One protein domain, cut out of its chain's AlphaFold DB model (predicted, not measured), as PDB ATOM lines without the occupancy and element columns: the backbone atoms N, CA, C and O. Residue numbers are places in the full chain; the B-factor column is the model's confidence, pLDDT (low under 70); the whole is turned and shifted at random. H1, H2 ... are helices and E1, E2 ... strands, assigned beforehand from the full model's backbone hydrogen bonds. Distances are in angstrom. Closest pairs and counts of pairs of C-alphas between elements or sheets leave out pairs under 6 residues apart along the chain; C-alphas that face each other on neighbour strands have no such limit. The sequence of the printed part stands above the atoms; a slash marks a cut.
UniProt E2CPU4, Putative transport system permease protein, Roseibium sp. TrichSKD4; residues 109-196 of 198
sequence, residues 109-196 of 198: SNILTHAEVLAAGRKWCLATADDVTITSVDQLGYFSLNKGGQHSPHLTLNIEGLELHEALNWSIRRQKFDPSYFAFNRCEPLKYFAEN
ATOM      1  N   SER A 109     -35.794  11.166  42.747       77.31
ATOM      2  CA  SER A 109     -34.426  11.691  42.776       77.31
ATOM      3  C   SER A 109     -34.006  12.245  41.410       77.31
ATOM      4  O   SER A 109     -33.452  13.342  41.347       77.31
ATOM      5  N   ASN A 110     -34.347  11.558  40.315       83.19
ATOM      6  CA  ASN A 110     -34.062  12.031  38.959       83.19
ATOM      7  C   ASN A 110     -34.813  13.321  38.608       83.19
ATOM      8  O   ASN A 110     -34.219  14.216  38.014       83.19
ATOM      9  N   ILE A 111     -36.094  13.430  38.985       84.06
ATOM     10  CA  ILE A 111     -36.891  14.648  38.772       84.06
ATOM     11  C   ILE A 111     -36.208  15.844  39.436       84.06
ATOM     12  O   ILE A 111     -35.956  16.849  38.776       84.06
ATOM     13  N   LEU A 112     -35.876  15.721  40.724       84.88
ATOM     14  CA  LEU A 112     -35.261  16.805  41.489       84.88
ATOM     15  C   LEU A 112     -33.872  17.158  40.950       84.88
ATOM     16  O   LEU A 112     -33.598  18.325  40.694       84.88
ATOM     17  N   THR A 113     -33.033  16.148  40.710       87.69
ATOM     18  CA  THR A 113     -31.666  16.345  40.207       87.69
ATOM     19  C   THR A 113     -31.678  17.025  38.841       87.69
ATOM     20  O   THR A 113     -30.933  17.971  38.606       87.69
ATOM     21  N   HIS A 114     -32.544  16.584  37.924       88.69
ATOM     22  CA  HIS A 114     -32.619  17.176  36.591       88.69
ATOM     23  C   HIS A 114     -33.214  18.591  36.625       88.69
ATOM     24  O   HIS A 114     -32.749  19.459  35.889       88.69
ATOM     25  N   ALA A 115     -34.199  18.847  37.496       87.81
ATOM     26  CA  ALA A 115     -34.722  20.194  37.716       87.81
ATOM     27  C   ALA A 115     -33.642  21.144  38.248       87.81
ATOM     28  O   ALA A 115     -33.505  22.252  37.739       87.81
ATOM     29  N   GLU A 116     -32.840  20.700  39.216       88.12
ATOM     30  CA  GLU A 116     -31.748  21.484  39.795       88.12
ATOM     31  C   GLU A 116     -30.652  21.794  38.765       88.12
ATOM     32  O   GLU A 116     -30.224  22.945  38.639       88.12
ATOM     33  N   VAL A 117     -30.262  20.799  37.960       90.38
ATOM     34  CA  VAL A 117     -29.296  20.975  36.863       90.38
ATOM     35  C   VAL A 117     -29.798  21.992  35.833       90.38
ATOM     36  O   VAL A 117     -29.032  22.854  35.407       90.38
ATOM     37  N   LEU A 118     -31.080  21.937  35.455       88.81
ATOM     38  CA  LEU A 118     -31.681  22.881  34.502       88.81
ATOM     39  C   LEU A 118     -31.883  24.283  35.088       88.81
ATOM     40  O   LEU A 118     -31.746  25.289  34.381       88.81
ATOM     41  N   ALA A 119     -32.200  24.365  36.378       87.44
ATOM     42  CA  ALA A 119     -32.324  25.630  37.080       87.44
ATOM     43  C   ALA A 119     -30.978  26.363  37.149       87.44
ATOM     44  O   ALA A 119     -30.964  27.593  37.104       87.44
ATOM     45  N   ALA A 120     -29.860  25.627  37.194       88.00
ATOM     46  CA  ALA A 120     -28.501  26.172  37.208       88.00
ATOM     47  C   ALA A 120     -28.311  27.245  38.302       88.00
ATOM     48  O   ALA A 120     -27.722  28.298  38.071       88.00
ATOM     49  N   GLY A 121     -28.869  26.988  39.491       84.94
ATOM     50  CA  GLY A 121     -28.822  27.907  40.631       84.94
ATOM     51  C   GLY A 121     -29.864  29.031  40.618       84.94
ATOM     52  O   GLY A 121     -29.806  29.899  41.477       84.94
ATOM     53  N   ARG A 122     -30.824  29.034  39.685       87.38
ATOM     54  CA  ARG A 122     -31.986  29.946  39.697       87.38
ATOM     55  C   ARG A 122     -33.123  29.380  40.544       87.38
ATOM     56  O   ARG A 122     -33.170  28.172  40.781       87.38
ATOM     57  N   LYS A 123     -34.065  30.220  40.984       87.31
ATOM     58  CA  LYS A 123     -35.263  29.728  41.681       87.31
ATOM     59  C   LYS A 123     -36.132  28.929  40.717       87.31
ATOM     60  O   LYS A 123     -36.259  29.274  39.544       87.31
ATOM     61  N   TRP A 124     -36.746  27.869  41.219       87.62
ATOM     62  CA  TRP A 124     -37.592  26.990  40.423       87.62
ATOM     63  C   TRP A 124     -38.673  26.351  41.284       87.62
ATOM     64  O   TRP A 124     -38.531  26.247  42.503       87.62
ATOM     65  N   CYS A 125     -39.753  25.922  40.643       85.12
ATOM     66  CA  CYS A 125     -40.866  25.242  41.289       85.12
ATOM     67  C   CYS A 125     -41.475  24.188  40.360       85.12
ATOM     68  O   CYS A 125     -41.315  24.240  39.136       85.12
ATOM     69  N   LEU A 126     -42.166  23.223  40.969       84.44
ATOM     70  CA  LEU A 126     -42.894  22.174  40.269       84.44
ATOM     71  C   LEU A 126     -44.396  22.369  40.451       84.44
ATOM     72  O   LEU A 126     -44.873  22.613  41.562       84.44
ATOM     73  N   ALA A 127     -45.141  22.230  39.363       80.56
ATOM     74  CA  ALA A 127     -46.596  22.305  39.366       80.56
ATOM     75  C   ALA A 127     -47.196  21.153  38.556       80.56
ATOM     76  O   ALA A 127     -46.497  20.457  37.814       80.56
ATOM     77  N   THR A 128     -48.494  20.928  38.722       77.25
ATOM     78  CA  THR A 128     -49.262  19.998  37.889       77.25
ATOM     79  C   THR A 128     -50.095  20.742  36.847       77.25
ATOM     80  O   THR A 128     -50.178  21.968  36.863       77.25
ATOM     81  N   ALA A 129     -50.739  19.975  35.961       65.62
ATOM     82  CA  ALA A 129     -51.683  20.448  34.945       65.62
ATOM     83  C   ALA A 129     -52.844  21.322  35.467       65.62
ATOM     84  O   ALA A 129     -53.417  22.066  34.681       65.62
ATOM     85  N   ASP A 130     -53.180  21.214  36.756       66.44
ATOM     86  CA  ASP A 130     -54.328  21.881  37.384       66.44
ATOM     87  C   ASP A 130     -53.889  23.005  38.345       66.44
ATOM     88  O   ASP A 130     -54.560  23.272  39.341       66.44
ATOM     89  N   ASP A 131     -52.717  23.608  38.111       64.00
ATOM     90  CA  ASP A 131     -52.101  24.641  38.969       64.00
ATOM     91  C   ASP A 131     -51.888  24.224  40.439       64.00
ATOM     92  O   ASP A 131     -51.630  25.049  41.322       64.00
ATOM     93  N   VAL A 132     -51.918  22.919  40.732       70.00
ATOM     94  CA  VAL A 132     -51.568  22.430  42.064       70.00
ATOM     95  C   VAL A 132     -50.056  22.517  42.203       70.00
ATOM     96  O   VAL A 132     -49.304  21.726  41.625       70.00
ATOM     97  N   THR A 133     -49.607  23.510  42.968       72.00
ATOM     98  CA  THR A 133     -48.198  23.640  43.333       72.00
ATOM     99  C   THR A 133     -47.803  22.436  44.171       72.00
ATOM    100  O   THR A 133     -48.433  22.135  45.188       72.00
ATOM    101  N   ILE A 134     -46.752  21.749  43.740       72.31
ATOM    102  CA  ILE A 134     -46.196  20.633  44.489       72.31
ATOM    103  C   ILE A 134     -45.377  21.222  45.627       72.31
ATOM    104  O   ILE A 134     -44.425  21.961  45.392       72.31
ATOM    105  N   THR A 135     -45.773  20.930  46.863       70.50
ATOM    106  CA  THR A 135     -45.134  21.465  48.076       70.50
ATOM    107  C   THR A 135     -44.345  20.410  48.833       70.50
ATOM    108  O   THR A 135     -43.543  20.755  49.695       70.50
ATOM    109  N   SER A 136     -44.543  19.132  48.505       71.25
ATOM    110  CA  SER A 136     -43.862  18.012  49.148       71.25
ATOM    111  C   SER A 136     -43.389  16.982  48.132       71.25
ATOM    112  O   SER A 136     -43.962  16.807  47.055       71.25
ATOM    113  N   VAL A 137     -42.330  16.274  48.506       67.88
ATOM    114  CA  VAL A 137     -41.719  15.204  47.711       67.88
ATOM    115  C   VAL A 137     -42.693  14.040  47.505       67.88
ATOM    116  O   VAL A 137     -42.780  13.522  46.395       67.88
ATOM    117  N   ASP A 138     -43.544  13.737  48.485       64.75
ATOM    118  CA  ASP A 138     -44.547  12.663  48.410       64.75
ATOM    119  C   ASP A 138     -45.554  12.822  47.256       64.75
ATOM    120  O   ASP A 138     -46.094  11.842  46.743       64.75
ATOM    121  N   GLN A 139     -45.786  14.053  46.795       65.31
ATOM    122  CA  GLN A 139     -46.695  14.331  45.683       65.31
ATOM    123  C   GLN A 139     -46.067  14.024  44.309       65.31
ATOM    124  O   GLN A 139     -46.790  13.773  43.347       65.31
ATOM    125  N   LEU A 140     -44.733  13.982  44.187       66.62
ATOM    126  CA  LEU A 140     -44.041  13.810  42.897       66.62
ATOM    127  C   LEU A 140     -44.290  12.443  42.248       66.62
ATOM    128  O   LEU A 140     -44.316  12.339  41.018       66.62
ATOM    129  N   GLY A 141     -44.502  11.402  43.057       56.62
ATOM    130  CA  GLY A 141     -44.748  10.045  42.568       56.62
ATOM    131  C   GLY A 141     -46.043   9.909  41.759       56.62
ATOM    132  O   GLY A 141     -46.112   9.088  40.846       56.62
ATOM    133  N   TYR A 142     -47.051  10.746  42.034       56.19
ATOM    134  CA  TYR A 142     -48.390  10.623  41.445       56.19
ATOM    135  C   TYR A 142     -48.564  11.343  40.096       56.19
ATOM    136  O   TYR A 142     -49.356  10.898  39.267       56.19
ATOM    137  N   PHE A 143     -47.829  12.433  39.840       57.88
ATOM    138  CA  PHE A 143     -48.155  13.391  38.761       57.88
ATOM    139  C   PHE A 143     -47.214  13.368  37.556       57.88
ATOM    140  O   PHE A 143     -47.170  14.297  36.755       57.88
ATOM    141  N   SER A 144     -46.438  12.306  37.391       55.31
ATOM    142  CA  SER A 144     -45.384  12.282  36.379       55.31
ATOM    143  C   SER A 144     -45.876  11.936  34.956       55.31
ATOM    144  O   SER A 144     -45.110  12.057  34.003       55.31
ATOM    145  N   LEU A 145     -47.139  11.529  34.765       53.34
ATOM    146  CA  LEU A 145     -47.647  10.940  33.515       53.34
ATOM    147  C   LEU A 145     -48.262  11.968  32.543       53.34
ATOM    148  O   LEU A 145     -49.473  12.173  32.526       53.34
ATOM    149  N   ASN A 146     -47.471  12.503  31.605       52.19
ATOM    150  CA  ASN A 146     -48.054  13.142  30.417       52.19
ATOM    151  C   ASN A 146     -48.676  12.078  29.488       52.19
ATOM    152  O   ASN A 146     -47.967  11.337  28.802       52.19
ATOM    153  N   LYS A 147     -50.013  12.000  29.482       54.38
ATOM    154  CA  LYS A 147     -50.812  11.081  28.649       54.38
ATOM    155  C   LYS A 147     -51.364  11.729  27.371       54.38
ATOM    156  O   LYS A 147     -52.332  11.230  26.808       54.38
ATOM    157  N   GLY A 148     -50.738  12.803  26.885       49.50
ATOM    158  CA  GLY A 148     -51.002  13.343  25.548       49.50
ATOM    159  C   GLY A 148     -52.278  14.179  25.402       49.50
ATOM    160  O   GLY A 148     -52.685  14.475  24.281       49.50
ATOM    161  N   GLY A 149     -52.902  14.588  26.511       55.97
ATOM    162  CA  GLY A 149     -54.002  15.558  26.527       55.97
ATOM    163  C   GLY A 149     -53.618  16.858  27.242       55.97
ATOM    164  O   GLY A 149     -52.828  16.826  28.183       55.97
ATOM    165  N   GLN A 150     -54.226  17.981  26.841       55.38
ATOM    166  CA  GLN A 150     -54.012  19.309  27.450       55.38
ATOM    167  C   GLN A 150     -54.285  19.349  28.965       55.38
ATOM    168  O   GLN A 150     -53.605  20.077  29.675       55.38
ATOM    169  N   HIS A 151     -55.205  18.518  29.464       58.72
ATOM    170  CA  HIS A 151     -55.552  18.393  30.889       58.72
ATOM    171  C   HIS A 151     -55.040  17.094  31.528       58.72
ATOM    172  O   HIS A 151     -55.567  16.628  32.533       58.72
ATOM    173  N   SER A 152     -54.058  16.424  30.915       59.28
ATOM    174  CA  SER A 152     -53.478  15.233  31.546       59.28
ATOM    175  C   SER A 152     -52.630  15.666  32.739       59.28
ATOM    176  O   SER A 152     -51.786  16.533  32.536       59.28
ATOM    177  N   PRO A 153     -52.774  15.072  33.936       60.88
ATOM    178  CA  PRO A 153     -51.947  15.416  35.088       60.88
ATOM    179  C   PRO A 153     -50.475  15.117  34.781       60.88
ATOM    180  O   PRO A 153     -50.048  13.965  34.790       60.88
ATOM    181  N   HIS A 154     -49.713  16.163  34.471       73.31
ATOM    182  CA  HIS A 154     -48.288  16.088  34.175       73.31
ATOM    183  C   HIS A 154     -47.529  17.098  35.023       73.31
ATOM    184  O   HIS A 154     -48.053  18.157  35.364       73.31
ATOM    185  N   LEU A 155     -46.293  16.746  35.354       81.38
ATOM    186  CA  LEU A 155     -45.404  17.578  36.142       81.38
ATOM    187  C   LEU A 155     -44.725  18.604  35.230       81.38
ATOM    188  O   LEU A 155     -44.087  18.226  34.241       81.38
ATOM    189  N   THR A 156     -44.843  19.877  35.580       83.31
ATOM    190  CA  THR A 156     -44.191  20.996  34.899       83.31
ATOM    191  C   THR A 156     -43.123  21.604  35.800       83.31
ATOM    192  O   THR A 156     -43.267  21.645  37.022       83.31
ATOM    193  N   LEU A 157     -42.033  22.061  35.193       86.19
ATOM    194  CA  LEU A 157     -40.943  22.782  35.829       86.19
ATOM    195  C   LEU A 157     -40.944  24.219  35.321       86.19
ATOM    196  O   LEU A 157     -40.797  24.463  34.122       86.19
ATOM    197  N   ASN A 158     -41.073  25.148  36.264       85.25
ATOM    198  CA  ASN A 158     -40.952  26.581  36.036       85.25
ATOM    199  C   ASN A 158     -39.654  27.071  36.682       85.25
ATOM    200  O   ASN A 158     -39.394  26.775  37.851       85.25
ATOM    201  N   ILE A 159     -38.844  27.813  35.930       86.56
ATOM    202  CA  ILE A 159     -37.567  28.371  36.390       86.56
ATOM    203  C   ILE A 159     -37.621  29.888  36.217       86.56
ATOM    204  O   ILE A 159     -38.097  30.393  35.201       86.56
ATOM    205  N   GLU A 160     -37.112  30.614  37.204       85.12
ATOM    206  CA  GLU A 160     -36.983  32.066  37.168       85.12
ATOM    207  C   GLU A 160     -36.195  32.524  35.925       85.12
ATOM    208  O   GLU A 160     -35.107  32.025  35.616       85.12
ATOM    209  N   GLY A 161     -36.766  33.482  35.191       77.38
ATOM    210  CA  GLY A 161     -36.146  34.082  34.008       77.38
ATOM    211  C   GLY A 161     -36.258  33.282  32.704       77.38
ATOM    212  O   GLY A 161     -35.689  33.727  31.714       77.38
ATOM    213  N   LEU A 162     -36.957  32.140  32.675       75.62
ATOM    214  CA  LEU A 162     -37.450  31.559  31.414       75.62
ATOM    215  C   LEU A 162     -38.775  32.227  31.027       75.62
ATOM    216  O   LEU A 162     -39.566  32.588  31.905       75.62
ATOM    217  N   GLU A 163     -39.019  32.415  29.727       66.19
ATOM    218  CA  GLU A 163     -40.293  32.982  29.279       66.19
ATOM    219  C   GLU A 163     -41.455  32.035  29.626       66.19
ATOM    220  O   GLU A 163     -41.307  30.815  29.658       66.19
ATOM    221  N   LEU A 164     -42.650  32.590  29.862       55.69
ATOM    222  CA  LEU A 164     -43.861  31.837  30.243       55.69
ATOM    223  C   LEU A 164     -44.255  30.728  29.248       55.69
ATOM    224  O   LEU A 164     -45.034  29.846  29.598       55.69
ATOM    225  N   HIS A 165     -43.731  30.758  28.022       56.38
ATOM    226  CA  HIS A 165     -43.953  29.741  26.992       56.38
ATOM    227  C   HIS A 165     -42.897  28.621  26.987       56.38
ATOM    228  O   HIS A 165     -42.990  27.706  26.174       56.38
ATOM    229  N   GLU A 166     -41.924  28.666  27.896       65.94
ATOM    230  CA  GLU A 166     -40.788  27.741  27.972       65.94
ATOM    231  C   GLU A 166     -40.869  26.797  29.183       65.94
ATOM    232  O   GLU A 166     -39.850  26.258  29.625       65.94
ATOM    233  N   ALA A 167     -42.066  26.568  29.741       71.44
ATOM    234  CA  ALA A 167     -42.210  25.582  30.808       71.44
ATOM    235  C   ALA A 167     -41.789  24.192  30.308       71.44
ATOM    236  O   ALA A 167     -42.102  23.767  29.186       71.44
ATOM    237  N   LEU A 168     -41.064  23.477  31.161       83.94
ATOM    238  CA  LEU A 168     -40.531  22.168  30.822       83.94
ATOM    239  C   LEU A 168     -41.416  21.083  31.430       83.94
ATOM    240  O   LEU A 168     -41.707  21.105  32.621       83.94
ATOM    241  N   ASN A 169     -41.806  20.091  30.638       83.44
ATOM    242  CA  ASN A 169     -42.653  18.994  31.093       83.44
ATOM    243  C   ASN A 169     -41.811  17.764  31.411       83.44
ATOM    244  O   ASN A 169     -40.961  17.358  30.614       83.44
ATOM    245  N   TRP A 170     -42.066  17.128  32.553       83.31
ATOM    246  CA  TRP A 170     -41.421  15.866  32.884       83.31
ATOM    247  C   TRP A 170     -41.924  14.749  31.972       83.31
ATOM    248  O   TRP A 170     -43.124  14.494  31.847       83.31
ATOM    249  N   SER A 171     -40.985  14.023  31.379       77.25
ATOM    250  CA  SER A 171     -41.245  12.811  30.619       77.25
ATOM    251  C   SER A 171     -40.743  11.605  31.402       77.25
ATOM    252  O   SER A 171     -39.541  11.352  31.436       77.25
ATOM    253  N   ILE A 172     -41.648  10.792  31.969       73.75
ATOM    254  CA  ILE A 172     -41.273   9.506  32.606       73.75
ATOM    255  C   ILE A 172     -40.513   8.624  31.628       73.75
ATOM    256  O   ILE A 172     -39.559   7.949  32.001       73.75
ATOM    257  N   ARG A 173     -40.926   8.633  30.357       68.56
ATOM    258  CA  ARG A 173     -40.325   7.769  29.341       68.56
ATOM    259  C   ARG A 173     -38.891   8.130  29.022       68.56
ATOM    260  O   ARG A 173     -38.098   7.250  28.720       68.56
ATOM    261  N   ARG A 174     -38.562   9.415  29.070       71.88
ATOM    262  CA  ARG A 174     -37.204   9.886  28.795       71.88
ATOM    263  C   ARG A 174     -36.419  10.186  30.071       71.88
ATOM    264  O   ARG A 174     -35.241  10.495  29.968       71.88
ATOM    265  N   GLN A 175     -37.069  10.096  31.236       79.00
ATOM    266  CA  GLN A 175     -36.533  10.472  32.545       79.00
ATOM    267  C   GLN A 175     -35.886  11.869  32.525       79.00
ATOM    268  O   GLN A 175     -34.808  12.071  33.075       79.00
ATOM    269  N   LYS A 176     -36.531  12.825  31.844       84.50
ATOM    270  CA  LYS A 176     -36.044  14.203  31.703       84.50
ATOM    271  C   LYS A 176     -37.177  15.199  31.497       84.50
ATOM    272  O   LYS A 176     -38.283  14.829  31.105       84.50
ATOM    273  N   PHE A 177     -36.855  16.466  31.717       85.81
ATOM    274  CA  PHE A 177     -37.683  17.614  31.370       85.81
ATOM    275  C   PHE A 177     -37.472  17.974  29.894       85.81
ATOM    276  O   PHE A 177     -36.335  18.196  29.479       85.81
ATOM    277  N   ASP A 178     -38.551  17.999  29.114       82.31
ATOM    278  CA  ASP A 178     -38.549  18.397  27.703       82.31
ATOM    279  C   ASP A 178     -39.349  19.705  27.524       82.31
ATOM    280  O   ASP A 178     -40.354  19.894  28.218       82.31
ATOM    281  N   PRO A 179     -38.955  20.596  26.593       78.88
ATOM    282  CA  PRO A 179     -39.723  21.799  26.280       78.88
ATOM    283  C   PRO A 179     -41.152  21.458  25.864       78.88
ATOM    284  O   PRO A 179     -41.372  20.554  25.051       78.88
ATOM    285  N   SER A 180     -42.121  22.193  26.403       70.69
ATOM    286  CA  SER A 180     -43.522  22.078  26.020       70.69
ATOM    287  C   SER A 180     -44.008  23.381  25.410       70.69
ATOM    288  O   SER A 180     -43.904  24.435  26.021       70.69
ATOM    289  N   TYR A 181     -44.633  23.293  24.237       61.56
ATOM    290  CA  TYR A 181     -45.344  24.421  23.619       61.56
ATOM    291  C   TYR A 181     -46.683  24.734  24.312       61.56
ATOM    292  O   TYR A 181     -47.364  25.694  23.961       61.56
ATOM    293  N   PHE A 182     -47.073  23.909  25.287       59.88
ATOM    294  CA  PHE A 182     -48.305  24.016  26.059       59.88
ATOM    295  C   PHE A 182     -47.948  24.217  27.534       59.88
ATOM    296  O   PHE A 182     -48.101  23.315  28.357       59.88
ATOM    297  N   ALA A 183     -47.390  25.384  27.844       55.03
ATOM    298  CA  ALA A 183     -47.108  25.825  29.202       55.03
ATOM    299  C   ALA A 183     -48.342  26.557  29.751       55.03
ATOM    300  O   ALA A 183     -48.548  27.734  29.461       55.03
ATOM    301  N   PHE A 184     -49.204  25.849  30.485       56.75
ATOM    302  CA  PHE A 184     -50.421  26.452  31.048       56.75
ATOM    303  C   PHE A 184     -50.299  26.816  32.530       56.75
ATOM    304  O   PHE A 184     -51.032  27.694  32.976       56.75
ATOM    305  N   ASN A 185     -49.345  26.228  33.263       61.28
ATOM    306  CA  ASN A 185     -49.398  26.249  34.727       61.28
ATOM    307  C   ASN A 185     -48.316  27.102  35.357       61.28
ATOM    308  O   ASN A 185     -47.124  26.957  35.063       61.28
ATOM    309  N   ARG A 186     -48.753  27.964  36.270       64.31
ATOM    310  CA  ARG A 186     -47.916  28.969  36.917       64.31
ATOM    311  C   ARG A 186     -47.765  28.600  38.380       64.31
ATOM    312  O   ARG A 186     -48.668  28.809  39.179       64.31
ATOM    313  N   CYS A 187     -46.588  28.115  38.746       73.56
ATOM    314  CA  CYS A 187     -46.101  28.349  40.097       73.56
ATOM    315  C   CYS A 187     -45.127  29.525  40.019       73.56
ATOM    316  O   CYS A 187     -44.297  29.592  39.111       73.56
ATOM    317  N   GLU A 188     -45.257  30.488  40.928       74.00
ATOM    318  CA  GLU A 188     -44.260  31.548  41.047       74.00
ATOM    319  C   GLU A 188     -43.037  30.979  41.774       74.00
ATOM    320  O   GLU A 188     -43.172  30.469  42.894       74.00
ATOM    321  N   PRO A 189     -41.833  31.038  41.178       69.06
ATOM    322  CA  PRO A 189     -40.613  30.594  41.834       69.06
ATOM    323  C   PRO A 189     -40.226  31.592  42.938       69.06
ATOM    324  O   PRO A 189     -39.365  32.452  42.771       69.06
ATOM    325  N   LEU A 190     -40.889  31.495  44.092       62.88
ATOM    326  CA  LEU A 190     -40.673  32.396  45.228       62.88
ATOM    327  C   LEU A 190     -39.429  32.003  46.050       62.88
ATOM    328  O   LEU A 190     -38.795  32.877  46.646       62.88
ATOM    329  N   LYS A 191     -39.052  30.710  46.065       64.38
ATOM    330  CA  LYS A 191     -37.896  30.130  46.787       64.38
ATOM    331  C   LYS A 191     -37.342  28.891  46.067       64.38
ATOM    332  O   LYS A 191     -38.027  28.324  45.222       64.38
ATOM    333  N   TYR A 192     -36.127  28.456  46.410       65.00
ATOM    334  CA  TYR A 192     -35.569  27.197  45.908       65.00
ATOM    335  C   TYR A 192     -36.385  26.017  46.434       65.00
ATOM    336  O   TYR A 192     -36.433  25.783  47.640       65.00
ATOM    337  N   PHE A 193     -37.006  25.245  45.539       68.88
ATOM    338  CA  PHE A 193     -37.761  24.057  45.938       68.88
ATOM    339  C   PHE A 193     -36.897  23.084  46.761       68.88
ATOM    340  O   PHE A 193     -37.353  22.595  47.784       68.88
ATOM    341  N   ALA A 194     -35.621  22.903  46.397       61.66
ATOM    342  CA  ALA A 194     -34.668  22.056  47.121       61.66
ATOM    343  C   ALA A 194     -34.469  22.434  48.606       61.66
ATOM    344  O   ALA A 194     -34.166  21.564  49.420       61.66
ATOM    345  N   GLU A 195     -34.651  23.705  48.975       63.25
ATOM    346  CA  GLU A 195     -34.515  24.162  50.364       63.25
ATOM    347  C   GLU A 195     -35.749  23.838  51.217       63.25
ATOM    348  O   GLU A 195     -35.624  23.697  52.427       63.25
ATOM    349  N   ASN A 196     -36.928  23.679  50.605       58.28
ATOM    350  CA  ASN A 196     -38.182  23.406  51.316       58.28
ATOM    351  C   ASN A 196     -38.404  21.919  51.642       58.28
ATOM    352  O   ASN A 196     -39.387  21.593  52.302       58.28
TER     353      ASN A 196
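This is residues 109 to 196 of the 198 residues of the protein "Putative transport system permease protein" of Roseibium sp. TrichSKD4 (UniProt E2CPU4). With little regular structure, this is a strongly twisted four-strand sheet with H1 over one face, in two layers. The 88 printed residues have one named helix, then four named strands, with 27 residues in named elements, class mixed; the sheet, E1 E2 E3 E4, is antiparallel. It is compact, radius of gyration of the C-alphas 11.5 A, spanning 31 by 27 by 22 A.

E1 is residues 124 to 127, E2 156 to 159, E3 168 to 171, E4 176 to 179, with C-alpha 179 at (-39.723, 21.799, 26.280). H1, residues 109 to 119, 15.2 A long, begins at C-alpha 109 (-34.426, 11.691, 42.776).

The strands form a meander, each the antiparallel neighbour of the one before; within hydrogen-bond range are, for instance, N 125 and O 158, 2.9 A, and N 169 and O 178, 2.8 A. H1, every O i to N i+4 pair within range, is on the sheet, its height over the sheet 8.0 A.

The printed part has no cut; E1 to E2 is a long link. Residues 137 to 153 are among 39 under pLDDT 70.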